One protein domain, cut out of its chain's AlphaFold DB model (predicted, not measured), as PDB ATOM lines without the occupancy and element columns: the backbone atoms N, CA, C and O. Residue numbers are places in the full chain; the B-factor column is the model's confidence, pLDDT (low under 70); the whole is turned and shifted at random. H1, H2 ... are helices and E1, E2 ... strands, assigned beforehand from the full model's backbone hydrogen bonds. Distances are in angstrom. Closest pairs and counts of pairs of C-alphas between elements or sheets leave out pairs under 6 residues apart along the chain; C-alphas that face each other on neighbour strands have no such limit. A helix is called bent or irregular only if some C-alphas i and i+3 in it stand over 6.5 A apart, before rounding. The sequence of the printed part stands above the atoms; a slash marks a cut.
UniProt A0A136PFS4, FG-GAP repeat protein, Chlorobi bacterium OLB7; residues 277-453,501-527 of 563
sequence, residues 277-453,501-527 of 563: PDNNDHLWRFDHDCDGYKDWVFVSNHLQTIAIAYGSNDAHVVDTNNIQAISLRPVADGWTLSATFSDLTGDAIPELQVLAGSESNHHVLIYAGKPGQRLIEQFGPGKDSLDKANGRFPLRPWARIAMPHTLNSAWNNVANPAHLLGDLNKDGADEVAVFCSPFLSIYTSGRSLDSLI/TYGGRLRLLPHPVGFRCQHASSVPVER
ATOM      1  N   PRO A 277     215.446 253.011 262.239       89.88
ATOM      2  CA  PRO A 277     214.117 253.619 262.281       89.88
ATOM      3  C   PRO A 277     213.007 252.559 262.405       89.88
ATOM      4  O   PRO A 277     213.112 251.485 261.817       89.88
ATOM      5  N   ASP A 278     211.976 252.834 263.207       76.06
ATOM      6  CA  ASP A 278     210.992 251.829 263.635       76.06
ATOM      7  C   ASP A 278     210.093 251.281 262.504       76.06
ATOM      8  O   ASP A 278     209.637 252.026 261.641       76.06
ATOM      9  N   ASN A 279     209.730 249.989 262.619       62.50
ATOM     10  CA  ASN A 279     208.645 249.286 261.902       62.50
ATOM     11  C   ASN A 279     208.577 249.537 260.390       62.50
ATOM     12  O   ASN A 279     207.576 250.040 259.871       62.50
ATOM     13  N   ASN A 280     209.629 249.134 259.686       68.56
ATOM     14  CA  ASN A 280     209.706 249.302 258.242       68.56
ATOM     15  C   ASN A 280     209.003 248.144 257.543       68.56
ATOM     16  O   ASN A 280     209.457 247.000 257.605       68.56
ATOM     17  N   ASP A 281     207.892 248.465 256.886       73.62
ATOM     18  CA  ASP A 281     207.182 247.551 255.993       73.62
ATOM     19  C   ASP A 281     208.046 247.255 254.756       73.62
ATOM     20  O   ASP A 281     208.017 246.147 254.214       73.62
ATOM     21  N   HIS A 282     208.863 248.236 254.347       83.19
ATOM     22  CA  HIS A 282     209.775 248.144 253.214       83.19
ATOM     23  C   HIS A 282     211.148 248.741 253.549       83.19
ATOM     24  O   HIS A 282     211.254 249.762 254.233       83.19
ATOM     25  N   LEU A 283     212.192 248.093 253.034       87.44
ATOM     26  CA  LEU A 283     213.574 248.555 253.070       87.44
ATOM     27  C   LEU A 283     214.085 248.590 251.632       87.44
ATOM     28  O   LEU A 283     214.033 247.569 250.945       87.44
ATOM     29  N   TRP A 284     214.561 249.748 251.189       88.50
ATOM     30  CA  TRP A 284     215.214 249.914 249.894       88.50
ATOM     31  C   TRP A 284     216.636 250.409 250.064       88.50
ATOM     32  O   TRP A 284     216.990 251.004 251.084       88.50
ATOM     33  N   ARG A 285     217.425 250.190 249.015       89.31
ATOM     34  CA  ARG A 285     218.786 250.680 248.911       89.31
ATOM     35  C   ARG A 285     218.997 251.356 247.562       89.31
ATOM     36  O   ARG A 285     218.780 250.751 246.513       89.31
ATOM     37  N   PHE A 286     219.353 252.635 247.596       90.69
ATOM     38  CA  PHE A 286     219.702 253.451 246.431       90.69
ATOM     39  C   PHE A 286     220.406 254.732 246.900       90.69
ATOM     40  O   PHE A 286     220.332 255.072 248.070       90.69
ATOM     41  N   ASP A 287     221.112 255.415 246.002       91.00
ATOM     42  CA  ASP A 287     221.785 256.691 246.292       91.00
ATOM     43  C   ASP A 287     220.750 257.820 246.175       91.00
ATOM     44  O   ASP A 287     220.378 258.194 245.067       91.00
ATOM     45  N   HIS A 288     220.159 258.260 247.283       91.50
ATOM     46  CA  HIS A 288     219.053 259.218 247.262       91.50
ATOM     47  C   HIS A 288     219.550 260.657 247.092       91.50
ATOM     48  O   HIS A 288     218.890 261.455 246.421       91.50
ATOM     49  N   ASP A 289     220.655 261.028 247.744       89.62
ATOM     50  CA  ASP A 289     221.196 262.391 247.683       89.62
ATOM     51  C   ASP A 289     222.265 262.595 246.596       89.62
ATOM     52  O   ASP A 289     222.698 263.729 246.368       89.62
ATOM     53  N   CYS A 290     222.557 261.552 245.818       88.38
ATOM     54  CA  CYS A 290     223.439 261.561 244.657       88.38
ATOM     55  C   CYS A 290     224.903 261.837 244.999       88.38
ATOM     56  O   CYS A 290     225.614 262.485 244.216       88.38
ATOM     57  N   ASP A 291     225.347 261.387 246.170       87.69
ATOM     58  CA  ASP A 291     226.721 261.545 246.637       87.69
ATOM     59  C   ASP A 291     227.645 260.382 246.218       87.69
ATOM     60  O   ASP A 291     228.858 260.441 246.442       87.69
ATOM     61  N   GLY A 292     227.093 259.378 245.527       86.69
ATOM     62  CA  GLY A 292     227.789 258.186 245.051       86.69
ATOM     63  C   GLY A 292     227.730 257.004 246.021       86.69
ATOM     64  O   GLY A 292     228.154 255.906 245.646       86.69
ATOM     65  N   TYR A 293     227.192 257.189 247.227       88.69
ATOM     66  CA  TYR A 293     227.017 256.140 248.224       88.69
ATOM     67  C   TYR A 293     225.556 255.703 248.288       88.69
ATOM     68  O   TYR A 293     224.623 256.445 248.006       88.69
ATOM     69  N   LYS A 294     225.329 254.429 248.605       91.38
ATOM     70  CA  LYS A 294     223.966 253.901 248.692       91.38
ATOM     71  C   LYS A 294     223.388 254.161 250.073       91.38
ATOM     72  O   LYS A 294     223.937 253.703 251.070       91.38
ATOM     73  N   ASP A 295     222.214 254.767 250.100       92.94
ATOM     74  CA  ASP A 295     221.452 255.024 251.309       92.94
ATOM     75  C   ASP A 295     220.502 253.877 251.629       92.94
ATOM     76  O   ASP A 295     220.078 253.120 250.751       92.94
ATOM     77  N   TRP A 296     220.137 253.760 252.903       93.50
ATOM     78  CA  TRP A 296     219.110 252.826 253.353       93.50
ATOM     79  C   TRP A 296     217.817 253.581 253.604       93.50
ATOM     80  O   TRP A 296     217.735 254.422 254.503       93.50
ATOM     81  N   VAL A 297     216.800 253.256 252.811       92.44
ATOM     82  CA  VAL A 297     215.492 253.902 252.844       92.44
ATOM     83  C   VAL A 297     214.488 252.989 253.522       92.44
ATOM     84  O   VAL A 297     214.204 251.876 253.086       92.44
ATOM     85  N   PHE A 298     213.938 253.499 254.606       92.06
ATOM     86  CA  PHE A 298     213.029 252.834 255.510       92.06
ATOM     87  C   PHE A 298     211.634 253.415 255.329       92.06
ATOM     88  O   PHE A 298     211.428 254.607 255.573       92.06
ATOM     89  N   VAL A 299     210.669 252.593 254.921       88.06
ATOM     90  CA  VAL A 299     209.277 253.027 254.761       88.06
ATOM     91  C   VAL A 299     208.368 252.254 255.691       88.06
ATOM     92  O   VAL A 299     208.299 251.026 255.653       88.06
ATOM     93  N   SER A 300     207.629 253.004 256.504       88.19
ATOM     94  CA  SER A 300     206.563 252.492 257.352       88.19
ATOM     95  C   SER A 300     205.235 253.071 256.885       88.19
ATOM     96  O   SER A 300     204.941 254.247 257.118       88.19
ATOM     97  N   ASN A 301     204.410 252.248 256.243       81.06
ATOM     98  CA  ASN A 301     203.067 252.637 255.822       81.06
ATOM     99  C   ASN A 301     202.147 252.740 257.044       81.06
ATOM    100  O   ASN A 301     201.342 253.667 257.136       81.06
ATOM    101  N   HIS A 302     202.313 251.852 258.032       80.56
ATOM    102  CA  HIS A 302     201.537 251.911 259.273       80.56
ATOM    103  C   HIS A 302     201.861 253.161 260.109       80.56
ATOM    104  O   HIS A 302     200.956 253.823 260.626       80.56
ATOM    105  N   LEU A 303     203.147 253.498 260.273       81.62
ATOM    106  CA  LEU A 303     203.541 254.709 261.005       81.62
ATOM    107  C   LEU A 303     203.436 255.973 260.149       81.62
ATOM    108  O   LEU A 303     203.367 257.074 260.703       81.62
ATOM    109  N   GLN A 304     203.329 255.812 258.827       86.25
ATOM    110  CA  GLN A 304     203.265 256.887 257.840       86.25
ATOM    111  C   GLN A 304     204.526 257.749 257.917       86.25
ATOM    112  O   GLN A 304     204.467 258.968 258.106       86.25
ATOM    113  N   THR A 305     205.676 257.084 257.831       89.06
ATOM    114  CA  THR A 305     207.001 257.697 257.935       89.06
ATOM    115  C   THR A 305     207.947 257.119 256.901       89.06
ATOM    116  O   THR A 305     207.922 255.919 256.627       89.06
ATOM    117  N   ILE A 306     208.820 257.980 256.388       91.50
ATOM    118  CA  ILE A 306     209.996 257.584 255.617       91.50
ATOM    119  C   ILE A 306     211.211 258.056 256.390       91.50
ATOM    120  O   ILE A 306     211.230 259.202 256.844       91.50
ATOM    121  N   ALA A 307     212.202 257.189 256.539       93.88
ATOM    122  CA  ALA A 307     213.502 257.547 257.070       93.88
ATOM    123  C   ALA A 307     214.607 257.101 256.115       93.88
ATOM    124  O   ALA A 307     214.487 256.069 255.468       93.88
ATOM    125  N   ILE A 308     215.679 257.879 256.031       94.44
ATOM    126  CA  ILE A 308     216.863 257.556 255.240       94.44
ATOM    127  C   ILE A 308     218.074 257.628 256.159       94.44
ATOM    128  O   ILE A 308     218.294 258.662 256.795       94.44
ATOM    129  N   ALA A 309     218.816 256.524 256.247       94.75
ATOM    130  CA  ALA A 309     220.162 256.497 256.807       94.75
ATOM    131  C   ALA A 309     221.155 256.617 255.653       94.75
ATOM    132  O   ALA A 309     221.156 255.761 254.765       94.75
ATOM    133  N   TYR A 310     221.948 257.685 255.658       93.50
ATOM    134  CA  TYR A 310     222.780 258.016 254.505       93.50
ATOM    135  C   TYR A 310     224.073 257.205 254.479       93.50
ATOM    136  O   TYR A 310     224.715 257.002 255.519       93.50
ATOM    137  N   GLY A 311     224.452 256.766 253.282       91.56
ATOM    138  CA  GLY A 311     225.789 256.274 252.994       91.56
ATOM    139  C   GLY A 311     226.825 257.389 253.170       91.56
ATOM    140  O   GLY A 311     226.498 258.573 253.222       91.56
ATOM    141  N   SER A 312     228.090 257.020 253.353       88.06
ATOM    142  CA  SER A 312     229.201 257.976 253.297       88.06
ATOM    143  C   SER A 312     230.523 257.238 253.150       88.06
ATOM    144  O   SER A 312     230.629 256.080 253.545       88.06
ATOM    145  N   ASN A 313     231.560 257.935 252.686       83.25
ATOM    146  CA  ASN A 313     232.913 257.380 252.605       83.25
ATOM    147  C   ASN A 313     233.498 256.953 253.964       83.25
ATOM    148  O   ASN A 313     234.370 256.092 254.027       83.25
ATOM    149  N   ASP A 314     233.057 257.598 255.047       80.31
ATOM    150  CA  ASP A 314     233.561 257.344 256.398       80.31
ATOM    151  C   ASP A 314     232.800 256.200 257.091       80.31
ATOM    152  O   ASP A 314     233.247 255.682 258.120       80.31
ATOM    153  N   ALA A 315     231.649 255.794 256.545       74.75
ATOM    154  CA  ALA A 315     230.851 254.694 257.057       74.75
ATOM    155  C   ALA A 315     231.151 253.409 256.282       74.75
ATOM    156  O   ALA A 315     231.051 253.364 255.064       74.75
ATOM    157  N   HIS A 316     231.428 252.324 257.004       78.88
ATOM    158  CA  HIS A 316     231.601 251.002 256.394       78.88
ATOM    159  C   HIS A 316     230.319 250.439 255.753       78.88
ATOM    160  O   HIS A 316     230.413 249.469 255.017       78.88
ATOM    161  N   VAL A 317     229.135 250.975 256.084       89.12
ATOM    162  CA  VAL A 317     227.832 250.533 255.546       89.12
ATOM    163  C   VAL A 317     226.896 251.738 255.366       89.12
ATOM    164  O   VAL A 317     226.651 252.182 254.253       89.12
ATOM    165  N   VAL A 318     226.396 252.302 256.470       90.50
ATOM    166  CA  VAL A 318     225.630 253.563 256.525       90.50
ATOM    167  C   VAL A 318     225.984 254.320 257.799       90.50
ATOM    168  O   VAL A 318     226.342 253.709 258.814       90.50
ATOM    169  N   ASP A 319     225.861 255.647 257.792       89.62
ATOM    170  CA  ASP A 319     226.026 256.442 259.006       89.62
ATOM    171  C   ASP A 319     224.747 256.400 259.855       89.62
ATOM    172  O   ASP A 319     223.806 257.177 259.691       89.62
ATOM    173  N   THR A 320     224.738 255.489 260.828       90.94
ATOM    174  CA  THR A 320     223.636 255.328 261.795       90.94
ATOM    175  C   THR A 320     223.385 256.551 262.692       90.94
ATOM    176  O   THR A 320     222.379 256.574 263.403       90.94
ATOM    177  N   ASN A 321     224.252 257.575 262.674       90.00
ATOM    178  CA  ASN A 321     224.023 258.853 263.357       90.00
ATOM    179  C   ASN A 321     223.435 259.930 262.432       90.00
ATOM    180  O   ASN A 321     222.922 260.939 262.919       90.00
ATOM    181  N   ASN A 322     223.492 259.729 261.116       91.75
ATOM    182  CA  ASN A 322     222.990 260.658 260.114       91.75
ATOM    183  C   ASN A 322     221.733 260.086 259.457       91.75
ATOM    184  O   ASN A 322     221.750 259.541 258.353       91.75
ATOM    185  N   ILE A 323     220.620 260.225 260.174       94.50
ATOM    186  CA  ILE A 323     219.311 259.747 259.741       94.50
ATOM    187  C   ILE A 323     218.373 260.935 259.617       94.50
ATOM    188  O   ILE A 323     218.212 261.721 260.553       94.50
ATOM    189  N   GLN A 324     217.707 261.041 258.473       94.19
ATOM    190  CA  GLN A 324     216.600 261.972 258.296       94.19
ATOM    191  C   GLN A 324     215.291 261.212 258.210       94.19
ATOM    192  O   GLN A 324     215.239 260.136 257.631       94.19
ATOM    193  N   ALA A 325     214.226 261.786 258.762       92.31
ATOM    194  CA  ALA A 325     212.897 261.210 258.672       92.31
ATOM    195  C   ALA A 325     211.846 262.288 258.419       92.31
ATOM    196  O   ALA A 325     211.937 263.401 258.944       92.31
ATOM    197  N   ILE A 326     210.827 261.929 257.644       88.12
ATOM    198  CA  ILE A 326     209.667 262.767 257.338       88.12
ATOM    199  C   ILE A 326     208.381 262.010 257.671       88.12
ATOM    200  O   ILE A 326     208.328 260.779 257.610       88.12
ATOM    201  N   SER A 327     207.329 262.749 258.026       85.69
ATOM    202  CA  SER A 327     205.989 262.174 258.181       85.69
ATOM    203  C   SER A 327     205.186 262.317 256.893       85.69
ATOM    204  O   SER A 327     205.153 263.387 256.293       85.69
ATOM    205  N   LEU A 328     204.471 261.260 256.520       81.75
ATOM    206  CA  LEU A 328     203.549 261.240 255.385       81.75
ATOM    207  C   LEU A 328     202.129 261.707 255.769       81.75
ATOM    208  O   LEU A 328     201.300 261.951 254.896       81.75
ATOM    209  N   ARG A 329     201.835 261.906 257.067       74.88
ATOM    210  CA  ARG A 329     200.497 262.307 257.558       74.88
ATOM    211  C   ARG A 329     199.999 263.634 256.972       74.88
ATOM    212  O   ARG A 329     198.893 263.661 256.441       74.88
ATOM    213  N   PRO A 330     200.756 264.745 257.054       59.09
ATOM    214  CA  PRO A 330     200.268 266.053 256.593       59.09
ATOM    215  C   PRO A 330     200.328 266.209 255.076       59.09
ATOM    216  O   PRO A 330     199.752 267.137 254.521       59.09
ATOM    217  N   VAL A 331     201.023 265.284 254.423       58.41
ATOM    218  CA  VAL A 331     201.216 265.212 252.980       58.41
ATOM    219  C   VAL A 331     199.945 264.678 252.293       58.41
ATOM    220  O   VAL A 331     199.662 265.040 251.156       58.41
ATOM    221  N   ALA A 332     199.142 263.875 253.004       56.50
ATOM    222  CA  ALA A 332     198.134 262.979 252.436       56.50
ATOM    223  C   ALA A 332     196.654 263.412 252.548       56.50
ATOM    224  O   ALA A 332     195.801 262.697 252.026       56.50
ATOM    225  N   ASP A 333     196.307 264.505 253.246       62.97
ATOM    226  CA  ASP A 333     194.906 264.838 253.607       62.97
ATOM    227  C   ASP A 333     194.114 263.619 254.172       62.97
ATOM    228  O   ASP A 333     192.899 263.511 253.997       62.97
ATOM    229  N   GLY A 334     194.788 262.647 254.808       70.81
ATOM    230  CA  GLY A 334     194.199 261.339 255.115       70.81
ATOM    231  C   GLY A 334     195.219 260.248 255.451       70.81
ATOM    232  O   GLY A 334     196.311 260.533 255.942       70.81
ATOM    233  N   TRP A 335     194.847 258.986 255.217       77.94
ATOM    234  CA  TRP A 335     195.723 257.838 255.454       77.94
ATOM    235  C   TRP A 335     196.662 257.633 254.265       77.94
ATOM    236  O   TRP A 335     196.233 257.661 253.113       77.94
ATOM    237  N   THR A 336     197.946 257.417 254.543       80.00
ATOM    238  CA  THR A 336     198.880 256.885 253.546       80.00
ATOM    239  C   THR A 336     198.690 255.380 253.448       80.00
ATOM    240  O   THR A 336     198.724 254.693 254.468       80.00
ATOM    241  N   LEU A 337     198.475 254.891 252.230       82.06
ATOM    242  CA  LEU A 337     198.347 253.467 251.926       82.06
ATOM    243  C   LEU A 337     199.691 252.867 251.517       82.06
ATOM    244  O   LEU A 337     200.014 251.754 251.919       82.06
ATOM    245  N   SER A 338     200.471 253.608 250.732       87.19
ATOM    246  CA  SER A 338     201.822 253.215 250.340       87.19
ATOM    247  C   SER A 338     202.675 254.429 250.002       87.19
ATOM    248  O   SER A 338     202.153 255.477 249.613       87.19
ATOM    249  N   ALA A 339     203.986 254.261 250.121       88.31
ATOM    250  CA  ALA A 339     204.967 255.123 249.488       88.31
ATOM    251  C   ALA A 339     205.963 254.267 248.701       88.31
ATOM    252  O   ALA A 339     206.146 253.100 249.039       88.31
ATOM    253  N   THR A 340     206.572 254.829 247.660       89.38
ATOM    254  CA  THR A 340     207.657 254.208 246.885       89.38
ATOM    255  C   THR A 340     208.553 255.272 246.256       89.38
ATOM    256  O   THR A 340     208.147 256.430 246.161       89.38
ATOM    257  N   PHE A 341     209.760 254.884 245.845       90.81
ATOM    258  CA  PHE A 341     210.683 255.728 245.091       90.81
ATOM    259  C   PHE A 341     210.938 255.155 243.696       90.81
ATOM    260  O   PHE A 341     211.109 253.943 243.558       90.81
ATOM    261  N   SER A 342     210.979 256.012 242.675       91.25
ATOM    262  CA  SER A 342     211.320 255.641 241.291       91.25
ATOM    263  C   SER A 342     211.727 256.857 240.470       91.25
ATOM    264  O   SER A 342     211.309 257.956 240.806       91.25
ATOM    265  N   ASP A 343     212.457 256.679 239.374       91.12
ATOM    266  CA  ASP A 343     212.813 257.793 238.483       91.12
ATOM    267  C   ASP A 343     211.664 258.067 237.504       91.12
ATOM    268  O   ASP A 343     211.622 257.521 236.409       91.12
ATOM    269  N   LEU A 344     210.693 258.884 237.908       90.12
ATOM    270  CA  LEU A 344     209.526 259.226 237.091       90.12
ATOM    271  C   LEU A 344     209.807 260.340 236.084       90.12
ATOM    272  O   LEU A 344     208.932 260.665 235.280       90.12
ATOM    273  N   THR A 345     210.960 260.999 236.160       87.44
ATOM    274  CA  THR A 345     211.263 262.162 235.315       87.44
ATOM    275  C   THR A 345     212.348 261.890 234.273       87.44
ATOM    276  O   THR A 345     212.500 262.675 233.326       87.44
ATOM    277  N   GLY A 346     213.041 260.757 234.396       87.62
ATOM    278  CA  GLY A 346     214.122 260.301 233.526       87.62
ATOM    279  C   GLY A 346     215.426 261.073 233.723       87.62
ATOM    280  O   GLY A 346     216.269 261.159 232.814       87.62
ATOM    281  N   ASP A 347     215.572 261.713 234.883       84.25
ATOM    282  CA  ASP A 347     216.764 262.455 235.286       84.25
ATOM    283  C   ASP A 347     217.686 261.640 236.204       84.25
ATOM    284  O   ASP A 347     218.741 262.134 236.610       84.25
ATOM    285  N   ALA A 348     217.353 260.364 236.430       84.88
ATOM    286  CA  ALA A 348     218.011 259.479 237.371       84.88
ATOM    287  C   ALA A 348     217.988 260.054 238.788       84.88
ATOM    288  O   ALA A 348     219.009 260.037 239.462       84.88
ATOM    289  N   ILE A 349     216.861 260.603 239.231       85.94
ATOM    290  CA  ILE A 349     216.648 261.010 240.618       85.94
ATOM    291  C   ILE A 349     215.352 260.367 241.086       85.94
ATOM    292  O   ILE A 349     214.311 260.582 240.477       85.94
ATOM    293  N   PRO A 350     215.368 259.574 242.167       88.62
ATOM    294  CA  PRO A 350     214.150 258.923 242.611       88.62
ATOM    295  C   PRO A 350     213.125 259.934 243.142       88.62
ATOM    296  O   PRO A 350     213.342 260.615 244.145       88.62
ATOM    297  N   GLU A 351     211.963 259.981 242.503       89.50
ATOM    298  CA  GLU A 351     210.770 260.658 242.983       89.50
ATOM    299  C   GLU A 351     210.089 259.885 244.098       89.50
ATOM    300  O   GLU A 351     209.860 258.682 243.988       89.50
ATOM    301  N   LEU A 352     209.632 260.606 245.123       90.44
ATOM    302  CA  LEU A 352     208.744 260.038 246.127       90.44
ATOM    303  C   LEU A 352     207.304 260.004 245.596       90.44
ATOM    304  O   LEU A 352     206.667 261.044 245.403       90.44
ATOM    305  N   GLN A 353     206.769 258.798 245.433       90.12
ATOM    306  CA  GLN A 353     205.359 258.540 245.169       90.12
ATOM    307  C   GLN A 353     204.640 258.176 246.467       90.12
ATOM    308  O   GLN A 353     205.113 257.336 247.229       90.12
ATOM    309  N   VAL A 354     203.469 258.763 246.707       88.44
ATOM    310  CA  VAL A 354     202.634 258.479 247.881       88.44
ATOM    311  C   VAL A 354     201.197 258.237 247.437       88.44
ATOM    312  O   VAL A 354     200.554 259.134 246.891       88.44
ATOM    313  N   LEU A 355     200.665 257.045 247.708       88.62
ATOM    314  CA  LEU A 355     199.235 256.768 247.586       88.62
ATOM    315  C   LEU A 355     198.546 257.144 248.899       88.62
ATOM    316  O   LEU A 355     198.807 256.552 249.949       88.62
ATOM    317  N   ALA A 356     197.663 258.133 248.837       87.06
ATOM    318  CA  ALA A 356     197.138 258.816 250.010       87.06
ATOM    319  C   ALA A 356     195.672 259.234 249.852       87.06
ATOM    320  O   ALA A 356     195.190 259.442 248.741       87.06
ATOM    321  N   GLY A 357     194.973 259.419 250.974       81.00
ATOM    322  CA  GLY A 357     193.681 260.107 251.026       81.00
ATOM    323  C   GLY A 357     192.658 259.426 251.933       81.00
ATOM    324  O   GLY A 357     193.004 258.741 252.897       81.00
ATOM    325  N   SER A 358     191.379 259.649 251.636       79.50
ATOM    326  CA  SER A 358     190.248 258.946 252.257       79.50
ATOM    327  C   SER A 358     189.652 257.928 251.288       79.50
ATOM    328  O   SER A 358     189.823 258.069 250.082       79.50
ATOM    329  N   GLU A 359     188.856 256.975 251.786       75.00
ATOM    330  CA  GLU A 359     188.210 255.940 250.952       75.00
ATOM    331  C   GLU A 359     187.498 256.509 249.708       75.00
ATOM    332  O   GLU A 359     187.541 255.918 248.630       75.00
ATOM    333  N   SER A 360     186.886 257.688 249.840       78.88
ATOM    334  CA  SER A 360     186.183 258.406 248.770       78.88
ATOM    335  C   SER A 360     187.062 259.293 247.876       78.88
ATOM    336  O   SER A 360     186.583 259.795 246.863       78.88
ATOM    337  N   ASN A 361     188.320 259.540 248.241       83.38
ATOM    338  CA  ASN A 361     189.157 260.577 247.641       83.38
ATOM    339  C   ASN A 361     190.647 260.207 247.719       83.38
ATOM    340  O   ASN A 361     191.429 260.916 248.355       83.38
ATOM    341  N   HIS A 362     191.032 259.084 247.108       87.00
ATOM    342  CA  HIS A 362     192.439 258.692 247.028       87.00
ATOM    343  C   HIS A 362     193.144 259.399 245.869       87.00
ATOM    344  O   HIS A 362     192.565 259.630 244.806       87.00
ATOM    345  N   HIS A 363     194.416 259.719 246.082       87.94
ATOM    346  CA  HIS A 363     195.301 260.360 245.119       87.94
ATOM    347  C   HIS A 363     196.664 259.682 245.124       87.94
ATOM    348  O   HIS A 363     197.153 259.278 246.178       87.94
ATOM    349  N   VAL A 364     197.305 259.660 243.960       89.44
ATOM    350  CA  VAL A 364     198.756 259.510 243.860       89.44
ATOM    351  C   VAL A 364     199.371 260.902 243.935       89.44
ATOM    352  O   VAL A 364     199.028 261.789 243.147       89.44
ATOM    353  N   LEU A 365     200.246 261.107 244.909       87.62
ATOM    354  CA  LEU A 365     201.011 262.331 245.107       87.62
ATOM    355  C   LEU A 365     202.457 262.054 244.718       87.62
ATOM    356  O   LEU A 365     203.043 261.092 245.204       87.62
ATOM    357  N   ILE A 366     203.025 262.889 243.857       87.19
ATOM    358  CA  ILE A 366     204.392 262.714 243.368       87.19
ATOM    359  C   ILE A 366     205.201 263.942 243.733       87.19
ATOM    360  O   ILE A 366     204.822 265.068 243.391       87.19
ATOM    361  N   TYR A 367     206.320 263.721 244.406       86.50
ATOM    362  CA  TYR A 367     207.260 264.752 244.805       86.50
ATOM    363  C   TYR A 367     208.539 264.596 243.985       86.50
ATOM    364  O   TYR A 367     209.289 263.646 244.187       86.50
ATOM    365  N   ALA A 368     208.746 265.537 243.059       83.38
ATOM    366  CA  ALA A 368     209.932 265.619 242.208       83.38
ATOM    367  C   ALA A 368     211.204 265.725 243.056       83.38
ATOM    368  O   ALA A 368     211.299 266.639 243.886       83.38
ATOM    369  N   GLY A 369     212.162 264.827 242.824       80.81
ATOM    370  CA  GLY A 369     213.470 264.889 243.457       80.81
ATOM    371  C   GLY A 369     214.295 266.068 242.933       80.81
ATOM    372  O   GLY A 369     213.951 266.732 241.947       80.81
ATOM    373  N   LYS A 370     215.399 266.364 243.621       80.81
ATOM    374  CA  LYS A 370     216.434 267.281 243.126       80.81
ATOM    375  C   LYS A 370     217.818 266.768 243.499       80.81
ATOM    376  O   LYS A 370     217.998 266.328 244.636       80.81
ATOM    377  N   PRO A 371     218.812 266.917 242.615       80.12
ATOM    378  CA  PRO A 371     220.127 266.366 242.888       80.12
ATOM    379  C   PRO A 371     220.815 267.076 244.046       80.12
ATOM    380  O   PRO A 371     220.673 268.294 244.202       80.12
ATOM    381  N   GLY A 372     221.585 266.320 244.830       82.50
ATOM    382  CA  GLY A 372     222.345 266.852 245.961       82.50
ATOM    383  C   GLY A 372     221.482 267.291 247.142       82.50
ATOM    384  O   GLY A 372     221.998 267.935 248.052       82.50
ATOM    385  N   GLN A 373     220.173 267.020 247.112       85.69
ATOM    386  CA  GLN A 373     219.266 267.363 248.198       85.69
ATOM    387  C   GLN A 373     218.908 266.125 249.006       85.69
ATOM    388  O   GLN A 373     218.546 265.085 248.462       85.69
ATOM    389  N   ARG A 374     218.925 266.277 250.325       89.94
ATOM    390  CA  ARG A 374     218.504 265.223 251.254       89.94
ATOM    391  C   ARG A 374     216.992 265.217 251.467       89.94
ATOM    392  O   ARG A 374     216.311 266.199 251.185       89.94
ATOM    393  N   LEU A 375     216.467 264.133 252.032       89.06
ATOM    394  CA  LEU A 375     215.040 263.877 252.277       89.06
ATOM    395  C   LEU A 375     214.263 265.096 252.812       89.06
ATOM    396  O   LEU A 375     213.245 265.485 252.242       89.06
ATOM    397  N   ILE A 376     214.733 265.728 253.896       87.31
ATOM    398  CA  ILE A 376     214.046 266.890 254.493       87.31
ATOM    399  C   ILE A 376     214.157 268.127 253.593       87.31
ATOM    400  O   ILE A 376     213.256 268.964 253.582       87.31
ATOM    401  N   GLU A 377     215.250 268.268 252.846       82.31
ATOM    402  CA  GLU A 377     215.439 269.387 251.920       82.31
ATOM    403  C   GLU A 377     214.530 269.268 250.695       82.31
ATOM    404  O   GLU A 377     213.968 270.274 250.262       82.31
ATOM    405  N   GLN A 378     214.352 268.048 250.181       77.50
ATOM    406  CA  GLN A 378     213.503 267.755 249.028       77.50
ATOM    407  C   GLN A 378     212.014 267.847 249.378       77.50
ATOM    408  O   GLN A 378     211.250 268.530 248.692       77.50
ATOM    409  N   PHE A 379     211.595 267.195 250.466       76.75
ATOM    410  CA  PHE A 379     210.174 266.963 250.755       76.75
ATOM    411  C   PHE A 379     209.647 267.754 251.956       76.75
ATOM    412  O   PHE A 379     208.447 267.746 252.244       76.75
ATOM    413  N   GLY A 380     210.526 268.473 252.653       76.25
ATOM    414  CA  GLY A 380     210.208 269.127 253.914       76.25
ATOM    415  C   GLY A 380     210.067 268.133 255.073       76.25
ATOM    416  O   GLY A 380     210.064 266.921 254.884       76.25
ATOM    417  N   PRO A 381     209.897 268.617 256.313       71.19
ATOM    418  CA  PRO A 381     209.783 267.760 257.498       71.19
ATOM    419  C   PRO A 381     208.461 266.972 257.567       71.19
ATOM    420  O   PRO A 381     208.210 266.277 258.555       71.19
ATOM    421  N   GLY A 382     207.565 267.146 256.588       64.81
ATOM    422  CA  GLY A 382     206.230 266.559 256.609       64.81
ATOM    423  C   GLY A 382     205.382 267.049 257.785       64.81
ATOM    424  O   GLY A 382     204.580 266.290 258.301       64.81
ATOM    425  N   LYS A 383     205.599 268.276 258.281       65.25
ATOM    426  CA  LYS A 383     204.785 268.925 259.338       65.25
ATOM    427  C   LYS A 383     204.153 270.242 258.886       65.25
ATOM    428  O   LYS A 383     203.339 270.817 259.608       65.25
ATOM    429  N   ASP A 384     204.546 270.723 257.715       58.81
ATOM    430  CA  ASP A 384     204.062 271.970 257.145       58.81
ATOM    431  C   ASP A 384     202.710 271.747 256.451       58.81
ATOM    432  O   ASP A 384     202.456 270.671 255.913       58.81
ATOM    433  N   SER A 385     201.819 272.746 256.469       56.28
ATOM    434  CA  SER A 385     200.539 272.622 255.758       56.28
ATOM    435  C   SER A 385     200.735 272.774 254.247       56.28
ATOM    436  O   SER A 385     201.501 273.634 253.803       56.28
ATOM    437  N   LEU A 386     199.976 272.000 253.461       56.03
ATOM    438  CA  LEU A 386     199.950 272.048 251.985       56.03
ATOM    439  C   LEU A 386     199.683 273.464 251.421       56.03
ATOM    440  O   LEU A 386     200.052 273.794 250.286       56.03
ATOM    441  N   ASP A 387     199.059 274.325 252.230       51.41
ATOM    442  CA  ASP A 387     198.648 275.681 251.862       51.41
ATOM    443  C   ASP A 387     199.772 276.721 251.923       51.41
ATOM    444  O   ASP A 387     199.670 277.767 251.275       51.41
ATOM    445  N   LYS A 388     200.868 276.462 252.649       47.94
ATOM    446  CA  LYS A 388     201.994 277.404 252.716       47.94
ATOM    447  C   LYS A 388     202.965 277.150 251.569       47.94
ATOM    448  O   LYS A 388     203.918 276.387 251.684       47.94
ATOM    449  N   ALA A 389     202.742 277.862 250.468       43.88
ATOM    450  CA  ALA A 389     203.729 278.043 249.410       43.88
ATOM    451  C   ALA A 389     204.932 278.841 249.950       43.88
ATOM    452  O   ALA A 389     205.045 280.046 249.743       43.88
ATOM    453  N   ASN A 390     205.829 278.191 250.686       42.22
ATOM    454  CA  ASN A 390     207.121 278.782 250.993       42.22
ATOM    455  C   ASN A 390     207.995 278.629 249.747       42.22
ATOM    456  O   ASN A 390     208.295 277.511 249.349       42.22
ATOM    457  N   GLY A 391     208.464 279.734 249.160       45.50
ATOM    458  CA  GLY A 391     209.347 279.738 247.977       45.50
ATOM    459  C   GLY A 391     210.703 279.030 248.148       45.50
ATOM    460  O   GLY A 391     211.554 279.125 247.273       45.50
ATOM    461  N   ARG A 392     210.913 278.341 249.276       46.62
ATOM    462  CA  ARG A 392     212.098 277.550 249.613       46.62
ATOM    463  C   ARG A 392     211.893 276.043 249.393       46.62
ATOM    464  O   ARG A 392     212.883 275.347 249.226       46.62
ATOM    465  N   PHE A 393     210.643 275.567 249.349       50.03
ATOM    466  CA  PHE A 393     210.291 274.149 249.223       50.03
ATOM    467  C   PHE A 393     209.040 273.999 248.347       50.03
ATOM    468  O   PHE A 393     208.022 274.630 248.652       50.03
ATOM    469  N   PRO A 394     209.021 273.152 247.306       50.50
ATOM    470  CA  PRO A 394     207.755 272.703 246.753       50.50
ATOM    471  C   PRO A 394     207.147 271.678 247.727       50.50
ATOM    472  O   PRO A 394     207.117 270.491 247.455       50.50
ATOM    473  N   LEU A 395     206.612 272.132 248.868       55.09
ATOM    474  CA  LEU A 395     205.788 271.293 249.767       55.09
ATOM    475  C   LEU A 395     204.486 270.817 249.097       55.09
ATOM    476  O   LEU A 395     203.693 270.085 249.684       55.09
ATOM    477  N   ARG A 396     204.236 271.268 247.865       68.12
ATOM    478  CA  ARG A 396     203.162 270.775 247.019       68.12
ATOM    479  C   ARG A 396     203.714 269.665 246.139       68.12
ATOM    480  O   ARG A 396     204.758 269.879 245.521       68.12
ATOM    481  N   PRO A 397     202.993 268.542 246.020       77.50
ATOM    482  CA  PRO A 397     203.378 267.511 245.079       77.50
ATOM    483  C   PRO A 397     203.458 268.123 243.676       77.50
ATOM    484  O   PRO A 397     202.594 268.917 243.278       77.50
ATOM    485  N   TRP A 398     204.499 267.753 242.935       80.50
ATOM    486  CA  TRP A 398     204.661 268.112 241.531       80.50
ATOM    487  C   TRP A 398     203.438 267.660 240.727       80.50
ATOM    488  O   TRP A 398     202.857 268.456 239.982       80.50
ATOM    489  N   ALA A 399     202.964 266.437 240.977       83.50
ATOM    490  CA  ALA A 399     201.744 265.890 240.399       83.50
ATOM    491  C   ALA A 399     200.808 265.317 241.473       83.50
ATOM    492  O   ALA A 399     201.236 264.705 242.446       83.50
ATOM    493  N   ARG A 400     199.502 265.539 241.285       86.81
ATOM    494  CA  ARG A 400     198.424 264.954 242.092       86.81
ATOM    495  C   ARG A 400     197.428 264.331 241.126       86.81
ATOM    496  O   ARG A 400     196.777 265.077 240.390       86.81
ATOM    497  N   ILE A 401     197.348 263.005 241.122       88.25
ATOM    498  CA  ILE A 401     196.506 262.216 240.217       88.25
ATOM    499  C   ILE A 401     195.377 261.609 241.043       88.25
ATOM    500  O   ILE A 401     195.636 260.886 242.002       88.25
ATOM    501  N   ALA A 402     194.129 261.923 240.697       89.06
ATOM    502  CA  ALA A 402     192.977 261.314 241.350       89.06
ATOM    503  C   ALA A 402     192.887 259.832 240.966       89.06
ATOM    504  O   ALA A 402     193.033 259.489 239.796       89.06
ATOM    505  N   MET A 403     192.620 258.965 241.942       89.62
ATOM    506  CA  MET A 403     192.447 257.541 241.662       89.62
ATOM    507  C   MET A 403     191.185 257.289 240.820       89.62
ATOM    508  O   MET A 403     190.179 257.986 241.002       89.62
ATOM    509  N   PRO A 404     191.177 256.265 239.943       90.62
ATOM    510  CA  PRO A 404     190.062 256.023 239.024       90.62
ATOM    511  C   PRO A 404     188.700 255.858 239.715       90.62
ATOM    512  O   PRO A 404     187.706 256.399 239.233       90.62
ATOM    513  N   HIS A 405     188.636 255.206 240.885       89.06
ATOM    514  CA  HIS A 405     187.384 255.044 241.646       89.06
ATOM    515  C   HIS A 405     186.813 256.355 242.194       89.06
ATOM    516  O   HIS A 405     185.610 256.440 242.433       89.06
ATOM    517  N   THR A 406     187.646 257.383 242.383       88.00
ATOM    518  CA  THR A 406     187.194 258.729 242.770       88.00
ATOM    519  C   THR A 406     186.538 259.459 241.595       88.00
ATOM    520  O   THR A 406     185.687 260.320 241.806       88.00
ATOM    521  N   LEU A 407     186.897 259.106 240.357       87.94
ATOM    522  CA  LEU A 407     186.349 259.695 239.130       87.94
ATOM    523  C   LEU A 407     185.153 258.901 238.583       87.94
ATOM    524  O   LEU A 407     184.230 259.472 237.998       87.94
ATOM    525  N   ASN A 408     185.152 257.584 238.798       88.75
ATOM    526  CA  ASN A 408     184.148 256.668 238.285       88.75
ATOM    527  C   ASN A 408     183.834 255.558 239.297       88.75
ATOM    528  O   ASN A 408     184.610 254.625 239.492       88.75
ATOM    529  N   SER A 409     182.629 255.598 239.867       86.62
ATOM    530  CA  SER A 409     182.169 254.635 240.877       86.62
ATOM    531  C   SER A 409     182.003 253.193 240.371       86.62
ATOM    532  O   SER A 409     181.622 252.323 241.149       86.62
ATOM    533  N   ALA A 410     182.177 252.931 239.068       87.12
ATOM    534  CA  ALA A 410     182.215 251.571 238.526       87.12
ATOM    535  C   ALA A 410     183.546 250.856 238.815       87.12
ATOM    536  O   ALA A 410     183.638 249.643 238.632       87.12
ATOM    537  N   TRP A 411     184.559 251.606 239.246       88.81
ATOM    538  CA  TRP A 411     185.862 251.092 239.631       88.81
ATOM    539  C   TRP A 411     185.894 250.918 241.146       88.81
ATOM    540  O   TRP A 411     185.432 251.782 241.894       88.81
ATOM    541  N   ASN A 412     186.437 249.796 241.607       85.12
ATOM    542  CA  ASN A 412     186.541 249.507 243.028       85.12
ATOM    543  C   ASN A 412     187.906 249.942 243.549       85.12
ATOM    544  O   ASN A 412     188.947 249.623 242.969       85.12
ATOM    545  N   ASN A 413     187.889 250.613 244.696       76.75
ATOM    546  CA  ASN A 413     189.099 250.908 245.440       76.75
ATOM    547  C   ASN A 413     189.761 249.590 245.871       76.75
ATOM    548  O   ASN A 413     189.179 248.821 246.636       76.75
ATOM    549  N   VAL A 414     190.975 249.345 245.388       66.62
ATOM    550  CA  VAL A 414     191.838 248.276 245.885       66.62
ATOM    551  C   VAL A 414     193.053 248.979 246.466       66.62
ATOM    552  O   VAL A 414     193.815 249.598 245.736       66.62
ATOM    553  N   ALA A 415     193.182 248.946 247.789       59.03
ATOM    554  CA  ALA A 415     194.238 249.630 248.530       59.03
ATOM    555  C   ALA A 415     195.587 248.893 248.413       59.03
ATOM    556  O   ALA A 415     196.193 248.548 249.423       59.03
ATOM    557  N   ASN A 416     196.030 248.622 247.187       67.44
ATOM    558  CA  ASN A 416     197.322 248.004 246.918       67.44
ATOM    559  C   ASN A 416     198.343 249.079 246.502       67.44
ATOM    560  O   ASN A 416     197.945 250.128 245.987       67.44
ATOM    561  N   PRO A 417     199.639 248.853 246.778       63.69
ATOM    562  CA  PRO A 417     200.679 249.856 246.588       63.69
ATOM    563  C   PRO A 417     200.839 250.296 245.128       63.69
ATOM    564  O   PRO A 417     200.355 249.644 244.206       63.69
ATOM    565  N   ALA A 418     201.521 251.423 244.922       66.50
ATOM    566  CA  ALA A 418     202.055 251.763 243.607       66.50
ATOM    567  C   ALA A 418     203.186 250.784 243.244       66.50
ATOM    568  O   ALA A 418     204.020 250.464 244.095       66.50
ATOM    569  N   HIS A 419     203.211 250.296 242.003       75.25
ATOM    570  CA  HIS A 419     204.198 249.310 241.546       75.25
ATOM    571  C   HIS A 419     205.275 249.951 240.682       75.25
ATOM    572  O   HIS A 419     204.993 250.814 239.856       75.25
ATOM    573  N   LEU A 420     206.504 249.466 240.842       83.12
ATOM    574  CA  LEU A 420     207.637 249.834 240.002       83.12
ATOM    575  C   LEU A 420     207.658 248.922 238.774       83.12
ATOM    576  O   LEU A 420     208.040 247.754 238.869       83.12
ATOM    577  N   LEU A 421     207.206 249.435 237.629       90.00
ATOM    578  CA  LEU A 421     207.205 248.698 236.356       90.00
ATOM    579  C   LEU A 421     208.414 249.026 235.463       90.00
ATOM    580  O   LEU A 421     208.586 248.406 234.408       90.00
ATOM    581  N   GLY A 422     209.301 249.907 235.925       91.75
ATOM    582  CA  GLY A 422     210.394 250.437 235.112       91.75
ATOM    583  C   GLY A 422     209.859 251.356 234.017       91.75
ATOM    584  O   GLY A 422     208.729 251.794 234.140       91.75
ATOM    585  N   ASP A 423     210.659 251.567 232.971       92.19
ATOM    586  CA  ASP A 423     210.350 252.310 231.739       92.19
ATOM    587  C   ASP A 423     209.727 251.387 230.660       92.19
ATOM    588  O   ASP A 423     210.425 250.635 229.962       92.19
ATOM    589  N   LEU A 424     208.395 251.376 230.570       91.69
ATOM    590  CA  LEU A 424     207.575 250.594 229.637       91.69
ATOM    591  C   LEU A 424     207.627 251.170 228.223       91.69
ATOM    592  O   LEU A 424     207.644 250.405 227.252       91.69
ATOM    593  N   ASN A 425     207.622 252.498 228.092       90.31
ATOM    594  CA  ASN A 425     207.585 253.176 226.797       90.31
ATOM    595  C   ASN A 425     208.991 253.474 226.224       90.31
ATOM    596  O   ASN A 425     209.111 254.000 225.114       90.31
ATOM    597  N   LYS A 426     210.065 253.097 226.920       90.38
ATOM    598  CA  LYS A 426     211.470 253.313 226.534       90.38
ATOM    599  C   LYS A 426     211.810 254.796 226.341       90.38
ATOM    600  O   LYS A 426     212.469 255.140 225.348       90.38
ATOM    601  N   ASP A 427     211.274 255.699 227.154       87.81
ATOM    602  CA  ASP A 427     211.578 257.139 227.114       87.81
ATOM    603  C   ASP A 427     212.614 257.594 228.155       87.81
ATOM    604  O   ASP A 427     213.083 258.737 228.099       87.81
ATOM    605  N   GLY A 428     213.064 256.664 228.994       88.56
ATOM    606  CA  GLY A 428     214.044 256.870 230.045       88.56
ATOM    607  C   GLY A 428     213.443 257.184 231.410       88.56
ATOM    608  O   GLY A 428     214.236 257.431 232.310       88.56
ATOM    609  N   ALA A 429     212.115 257.192 231.567       90.50
ATOM    610  CA  ALA A 429     211.431 257.392 232.840       90.50
ATOM    611  C   ALA A 429     210.560 256.182 233.218       90.50
ATOM    612  O   ALA A 429     209.959 255.534 232.369       90.50
ATOM    613  N   ASP A 430     210.475 255.889 234.512       92.88
ATOM    614  CA  ASP A 430     209.626 254.835 235.059       92.88
ATOM    615  C   ASP A 430     208.152 255.255 235.062       92.88
ATOM    616  O   ASP A 430     207.836 256.395 235.396       92.88
ATOM    617  N   GLU A 431     207.207 254.353 234.797       92.25
ATOM    618  CA  GLU A 431     205.782 254.700 234.873       92.25
ATOM    619  C   GLU A 431     205.172 254.586 236.276       92.25
ATOM    620  O   GLU A 431     205.617 253.844 237.156       92.25
ATOM    621  N   VAL A 432     204.055 255.294 236.459       91.94
ATOM    622  CA  VAL A 432     203.222 255.193 237.660       91.94
ATOM    623  C   VAL A 432     202.174 254.112 237.438       91.94
ATOM    624  O   VAL A 432     201.290 254.263 236.596       91.94
ATOM    625  N   ALA A 433     202.222 253.041 238.227       91.94
ATOM    626  CA  ALA A 433     201.287 251.927 238.127       91.94
ATOM    627  C   ALA A 433     200.459 251.777 239.409       91.94
ATOM    628  O   ALA A 433     201.016 251.637 240.497       91.94
ATOM    629  N   VAL A 434     199.128 251.774 239.288       89.75
ATOM    630  CA  VAL A 434     198.201 251.667 240.428       89.75
ATOM    631  C   VAL A 434     197.080 250.668 240.187       89.75
ATOM    632  O   VAL A 434     196.547 250.539 239.081       89.75
ATOM    633  N   PHE A 435     196.660 249.998 241.257       88.06
ATOM    634  CA  PHE A 435     195.536 249.073 241.213       88.06
ATOM    635  C   PHE A 435     194.206 249.756 241.480       88.06
ATOM    636  O   PHE A 435     194.003 250.414 242.497       88.06
ATOM    637  N   CYS A 436     193.262 249.545 240.568       87.75
ATOM    638  CA  CYS A 436     191.885 249.961 240.746       87.75
ATOM    639  C   CYS A 436     190.985 248.992 239.977       87.75
ATOM    640  O   CYS A 436     190.872 249.058 238.754       87.75
ATOM    641  N   SER A 437     190.382 248.037 240.689       87.44
ATOM    642  CA  SER A 437     189.664 246.928 240.054       87.44
ATOM    643  C   SER A 437     188.542 247.455 239.148       87.44
ATOM    644  O   SER A 437     187.774 248.319 239.580       87.44
ATOM    645  N   PRO A 438     188.429 246.942 237.906       88.62
ATOM    646  CA  PRO A 438     189.038 245.702 237.399       88.62
ATOM    647  C   PRO A 438     190.367 245.875 236.635       88.62
ATOM    648  O   PRO A 438     190.747 244.982 235.879       88.62
ATOM    649  N   PHE A 439     191.066 247.002 236.783       92.00
ATOM    650  CA  PHE A 439     192.269 247.295 236.006       92.00
ATOM    651  C   PHE A 439     193.503 247.558 236.872       92.00
ATOM    652  O   PHE A 439     193.450 248.160 237.945       92.00
ATOM    653  N   LEU A 440     194.655 247.138 236.362       92.38
ATOM    654  CA  LEU A 440     195.905 247.834 236.622       92.38
ATOM    655  C   LEU A 440     195.930 249.052 235.703       92.38
ATOM    656  O   LEU A 440     195.794 248.893 234.490       92.38
ATOM    657  N   SER A 441     196.076 250.238 236.281       92.88
ATOM    658  CA  SER A 441     196.142 251.508 235.554       92.88
ATOM    659  C   SER A 441     197.576 252.005 235.542       92.88
ATOM    660  O   SER A 441     198.213 252.027 236.595       92.88
ATOM    661  N   ILE A 442     198.073 252.401 234.377       93.81
ATOM    662  CA  ILE A 442     199.447 252.863 234.196       93.81
ATOM    663  C   ILE A 442     199.408 254.241 233.533       93.81
ATOM    664  O   ILE A 442     198.758 254.412 232.499       93.81
ATOM    665  N   TYR A 443     200.094 255.199 234.147       92.44
ATOM    666  CA  TYR A 443     200.260 256.564 233.654       92.44
ATOM    667  C   TYR A 443     201.692 256.717 233.153       92.44
ATOM    668  O   TYR A 443     202.635 256.471 233.915       92.44
ATOM    669  N   THR A 444     201.851 257.110 231.892       91.44
ATOM    670  CA  THR A 444     203.170 257.421 231.341       91.44
ATOM    671  C   THR A 444     203.712 258.694 231.971       91.44
ATOM    672  O   THR A 444     202.972 259.635 232.268       91.44
ATOM    673  N   SER A 445     205.009 258.692 232.249       89.06
ATOM    674  CA  SER A 445     205.690 259.749 232.987       89.06
ATOM    675  C   SER A 445     206.766 260.410 232.107       89.06
ATOM    676  O   SER A 445     206.620 260.503 230.889       89.06
ATOM    677  N   GLY A 446     207.807 260.966 232.722       85.50
ATOM    678  CA  GLY A 446     208.913 261.642 232.066       85.50
ATOM    679  C   GLY A 446     208.848 263.152 232.246       85.50
ATOM    680  O   GLY A 446     208.499 263.684 233.303       85.50
ATOM    681  N   ARG A 447     209.182 263.898 231.187       76.06
ATOM    682  CA  ARG A 447     209.214 265.377 231.240       76.06
ATOM    683  C   ARG A 447     207.857 266.013 231.511       76.06
ATOM    684  O   ARG A 447     207.788 267.194 231.873       76.06
ATOM    685  N   SER A 448     206.796 265.257 231.282       76.81
ATOM    686  CA  SER A 448     205.457 265.649 231.648       76.81
ATOM    687  C   SER A 448     204.640 264.455 232.075       76.81
ATOM    688  O   SER A 448     204.793 263.376 231.525       76.81
ATOM    689  N   LEU A 449     203.731 264.712 233.004       83.38
ATOM    690  CA  LEU A 449     202.781 263.744 233.517       83.38
ATOM    691  C   LEU A 449     201.390 264.372 233.474       83.38
ATOM    692  O   LEU A 449     201.222 265.546 233.844       83.38
ATOM    693  N   ASP A 450     200.407 263.609 233.009       83.44
ATOM    694  CA  ASP A 450     199.002 263.991 233.056       83.44
ATOM    695  C   ASP A 450     198.188 263.037 233.955       83.44
ATOM    696  O   ASP A 450     198.748 262.309 234.772       83.44
ATOM    697  N   SER A 451     196.860 263.168 233.953       84.38
ATOM    698  CA  SER A 451     195.969 262.415 234.845       84.38
ATOM    699  C   SER A 451     195.133 261.358 234.124       84.38
ATOM    700  O   SER A 451     194.163 260.875 234.708       84.38
ATOM    701  N   LEU A 452     195.417 261.078 232.852       90.12
ATOM    702  CA  LEU A 452     194.727 260.073 232.054       90.12
ATOM    703  C   LEU A 452     195.514 258.766 232.072       90.12
ATOM    704  O   LEU A 452     196.736 258.757 232.119       90.12
ATOM    705  N   ILE A 453     194.793 257.651 232.057       92.88
ATOM    706  CA  ILE A 453     195.400 256.323 232.048       92.88
ATOM    707  C   ILE A 453     195.812 255.978 230.619       92.88
ATOM    708  O   ILE A 453     194.954 255.890 229.733       92.88
ATOM    709  N   THR A 501     201.482 258.989 224.699       69.38
ATOM    710  CA  THR A 501     202.386 259.710 225.592       69.38
ATOM    711  C   THR A 501     201.712 260.927 226.211       69.38
ATOM    712  O   THR A 501     202.122 261.331 227.286       69.38
ATOM    713  N   TYR A 502     200.699 261.535 225.565       66.12
ATOM    714  CA  TYR A 502     200.097 262.795 226.034       66.12
ATOM    715  C   TYR A 502     198.642 262.989 225.576       66.12
ATOM    716  O   TYR A 502     198.367 262.983 224.373       66.12
ATOM    717  N   GLY A 503     197.739 263.312 226.511       50.84
ATOM    718  CA  GLY A 503     196.370 263.745 226.180       50.84
ATOM    719  C   GLY A 503     195.692 264.690 227.176       50.84
ATOM    720  O   GLY A 503     194.633 265.245 226.872       50.84
ATOM    721  N   GLY A 504     196.279 264.894 228.357       57.38
ATOM    722  CA  GLY A 504     195.713 265.678 229.451       57.38
ATOM    723  C   GLY A 504     196.394 267.028 229.708       57.38
ATOM    724  O   GLY A 504     197.099 267.603 228.877       57.38
ATOM    725  N   ARG A 505     196.154 267.589 230.906       58.22
ATOM    726  CA  ARG A 505     196.832 268.813 231.370       58.22
ATOM    727  C   ARG A 505     198.280 268.493 231.731       58.22
ATOM    728  O   ARG A 505     198.549 268.036 232.837       58.22
ATOM    729  N   LEU A 506     199.185 268.808 230.813       59.22
ATOM    730  CA  LEU A 506     200.622 268.623 230.981       59.22
ATOM    731  C   LEU A 506     201.161 269.426 232.170       59.22
ATOM    732  O   LEU A 506     200.974 270.645 232.254       59.22
ATOM    733  N   ARG A 507     201.884 268.750 233.063       64.94
ATOM    734  CA  ARG A 507     202.750 269.394 234.056       64.94
ATOM    735  C   ARG A 507     204.193 269.239 233.619       64.94
ATOM    736  O   ARG A 507     204.653 268.119 233.473       64.94
ATOM    737  N   LEU A 508     204.898 270.347 233.413       64.19
ATOM    738  CA  LEU A 508     206.330 270.319 233.116       64.19
ATOM    739  C   LEU A 508     207.141 270.101 234.397       64.19
ATOM    740  O   LEU A 508     206.675 270.425 235.496       64.19
ATOM    741  N   LEU A 509     208.362 269.592 234.244       62.03
ATOM    742  CA  LEU A 509     209.314 269.465 235.344       62.03
ATOM    743  C   LEU A 509     209.560 270.809 236.051       62.03
ATOM    744  O   LEU A 509     209.606 271.859 235.400       62.03
ATOM    745  N   PRO A 510     209.753 270.796 237.381       59.56
ATOM    746  CA  PRO A 510     210.036 272.007 238.143       59.56
ATOM    747  C   PRO A 510     211.467 272.529 237.933       59.56
ATOM    748  O   PRO A 510     211.791 273.620 238.406       59.56
ATOM    749  N   HIS A 511     212.332 271.768 237.257       60.31
ATOM    750  CA  HIS A 511     213.728 272.110 236.997       60.31
ATOM    751  C   HIS A 511     214.199 271.553 235.633       60.31
ATOM    752  O   HIS A 511     213.566 270.659 235.072       60.31
ATOM    753  N   PRO A 512     215.248 272.137 235.021       58.00
ATOM    754  CA  PRO A 512     215.845 271.603 233.799       58.00
ATOM    755  C   PRO A 512     216.680 270.342 234.085       58.00
ATOM    756  O   PRO A 512     217.448 270.327 235.042       58.00
ATOM    757  N   VAL A 513     216.604 269.347 233.188       56.69
ATOM    758  CA  VAL A 513     217.269 268.015 233.235       56.69
ATOM    759  C   VAL A 513     218.801 268.094 233.036       56.69
ATOM    760  O   VAL A 513     219.408 267.320 232.304       56.69
ATOM    761  N   GLY A 514     219.457 269.108 233.599       54.88
ATOM    762  CA  GLY A 514     220.885 269.367 233.397       54.88
ATOM    763  C   GLY A 514     221.812 268.476 234.225       54.88
ATOM    764  O   GLY A 514     223.021 268.510 234.005       54.88
ATOM    765  N   PHE A 515     221.269 267.707 235.170       54.34
ATOM    766  CA  PHE A 515     222.023 266.844 236.071       54.34
ATOM    767  C   PHE A 515     221.459 265.427 236.027       54.34
ATOM    768  O   PHE A 515     220.247 265.259 235.945       54.34
ATOM    769  N   ARG A 516     222.344 264.429 236.074       58.50
ATOM    770  CA  ARG A 516     221.997 263.016 236.226       58.50
ATOM    771  C   ARG A 516     222.848 262.435 237.336       58.50
ATOM    772  O   ARG A 516     224.074 262.554 237.269       58.50
ATOM    773  N   CYS A 517     222.218 261.823 238.327       60.88
ATOM    774  CA  CYS A 517     222.956 261.082 239.338       60.88
ATOM    775  C   CYS A 517     223.522 259.802 238.708       60.88
ATOM    776  O   CYS A 517     222.948 259.241 237.769       60.88
ATOM    777  N   GLN A 518     224.679 259.339 239.179       55.84
ATOM    778  CA  GLN A 518     225.224 258.051 238.747       55.84
ATOM    779  C   GLN A 518     224.450 256.919 239.435       55.84
ATOM    780  O   GLN A 518     224.968 256.250 240.322       55.84
ATOM    781  N   HIS A 519     223.201 256.666 239.041       52.53
ATOM    782  CA  HIS A 519     222.521 255.474 239.540       52.53
ATOM    783  C   HIS A 519     223.056 254.223 238.844       52.53
ATOM    784  O   HIS A 519     222.859 254.012 237.649       52.53
ATOM    785  N   ALA A 520     223.663 253.339 239.631       36.88
ATOM    786  CA  ALA A 520     223.366 251.918 239.521       36.88
ATOM    787  C   ALA A 520     221.990 251.709 240.175       36.88
ATOM    788  O   ALA A 520     221.873 251.852 241.393       36.88
ATOM    789  N   SER A 521     220.921 251.491 239.412       39.97
ATOM    790  CA  SER A 521     219.663 251.015 239.997       39.97
ATOM    791  C   SER A 521     219.922 249.705 240.758       39.97
ATOM    792  O   SER A 521     220.748 248.904 240.330       39.97
ATOM    793  N   SER A 522     219.231 249.475 241.877       37.06
ATOM    794  CA  SER A 522     219.255 248.192 242.610       37.06
ATOM    795  C   SER A 522     218.510 247.071 241.874       37.06
ATOM    796  O   SER A 522     218.644 245.895 242.196       37.06
ATOM    797  N   VAL A 523     217.764 247.411 240.819       36.31
ATOM    798  CA  VAL A 523     217.458 246.454 239.755       36.31
ATOM    799  C   VAL A 523     218.697 246.396 238.866       36.31
ATOM    800  O   VAL A 523     219.051 247.451 238.335       36.31
ATOM    801  N   PRO A 524     219.361 245.244 238.676       33.22
ATOM    802  CA  PRO A 524     220.490 245.140 237.763       33.22
ATOM    803  C   PRO A 524     220.013 245.486 236.349       33.22
ATOM    804  O   PRO A 524     219.483 244.659 235.612       33.22
ATOM    805  N   VAL A 525     220.163 246.753 235.970       29.84
ATOM    806  CA  VAL A 525     220.208 247.164 234.576       29.84
ATOM    807  C   VAL A 525     221.631 246.856 234.171       29.84
ATOM    808  O   VAL A 525     222.535 247.684 234.297       29.84
ATOM    809  N   GLU A 526     221.844 245.610 233.771       33.56
ATOM    810  CA  GLU A 526     223.077 245.247 233.109       33.56
ATOM    811  C   GLU A 526     223.210 246.174 231.900       33.56
ATOM    812  O   GLU A 526     222.353 246.211 231.008       33.56
ATOM    813  N   ARG A 527     224.260 247.002 231.905       25.88
ATOM    814  CA  ARG A 527     224.699 247.663 230.683       25.88
ATOM    815  C   ARG A 527     224.956 246.528 229.711       25.88
ATOM    816  O   ARG A 527     225.907 245.783 229.926       25.88
TER     817      ARG A 527
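This is residues 277 to 453 and 501 to 527 of the 563 residues of the protein "FG-GAP repeat protein" of Chlorobi bacterium OLB7 (UniProt A0A136PFS4). Amid much irregular chain, two twisted four-stranded sheets stand partly face to face as a sandwich; hairpin E9 E10 is a third. The printed part, 204 residues, mostly strand, under half in named elements, runs E1 to E7, H1, E8, H2, E9, E10. Orders are E5 E6 E7 E8 and E1 E2 E3 E4, antiparallel. It is compact, radius of gyration of the C-alphas 16.5 A, spanning 54 by 36 by 34 A.

Find E5, residues 335 to 342, 21.2 A, from (195.723, 257.838, 255.454); E6, 351 to 358, 22.6 A; E7, 361 to 367; E8, 399 to 402. Then find E1, 282 to 286; E2, 295 to 300; E3, 305 to 309; E4, 323 to 327; H1, 375 to 379; H2, 404 to 407; E9, 432 to 437; E10, 439 to 443, ending at (200.260, 256.564, 233.654).

E5 E6 E7 and E1 E2 E3 E4 are meanders, each strand the antiparallel neighbour of the one before: see N 340 and O 353, 2.9 A, and N 298 and O 307, 2.8 A. The closest C-alphas of E2 and E5, Val 299 and Ala 339, are 7.1 A apart. H1 lies over E4, height over the sheet 8.6 A; H2 only grazes E5 E6 E7 E8.

Residues 454 to 500 are cut out, a C-alpha gap of 10.1 A. Links E3 to E4, H1 to E8 and H2 to E9 are long. Residues 501 to 527 are under pLDDT 70, among others.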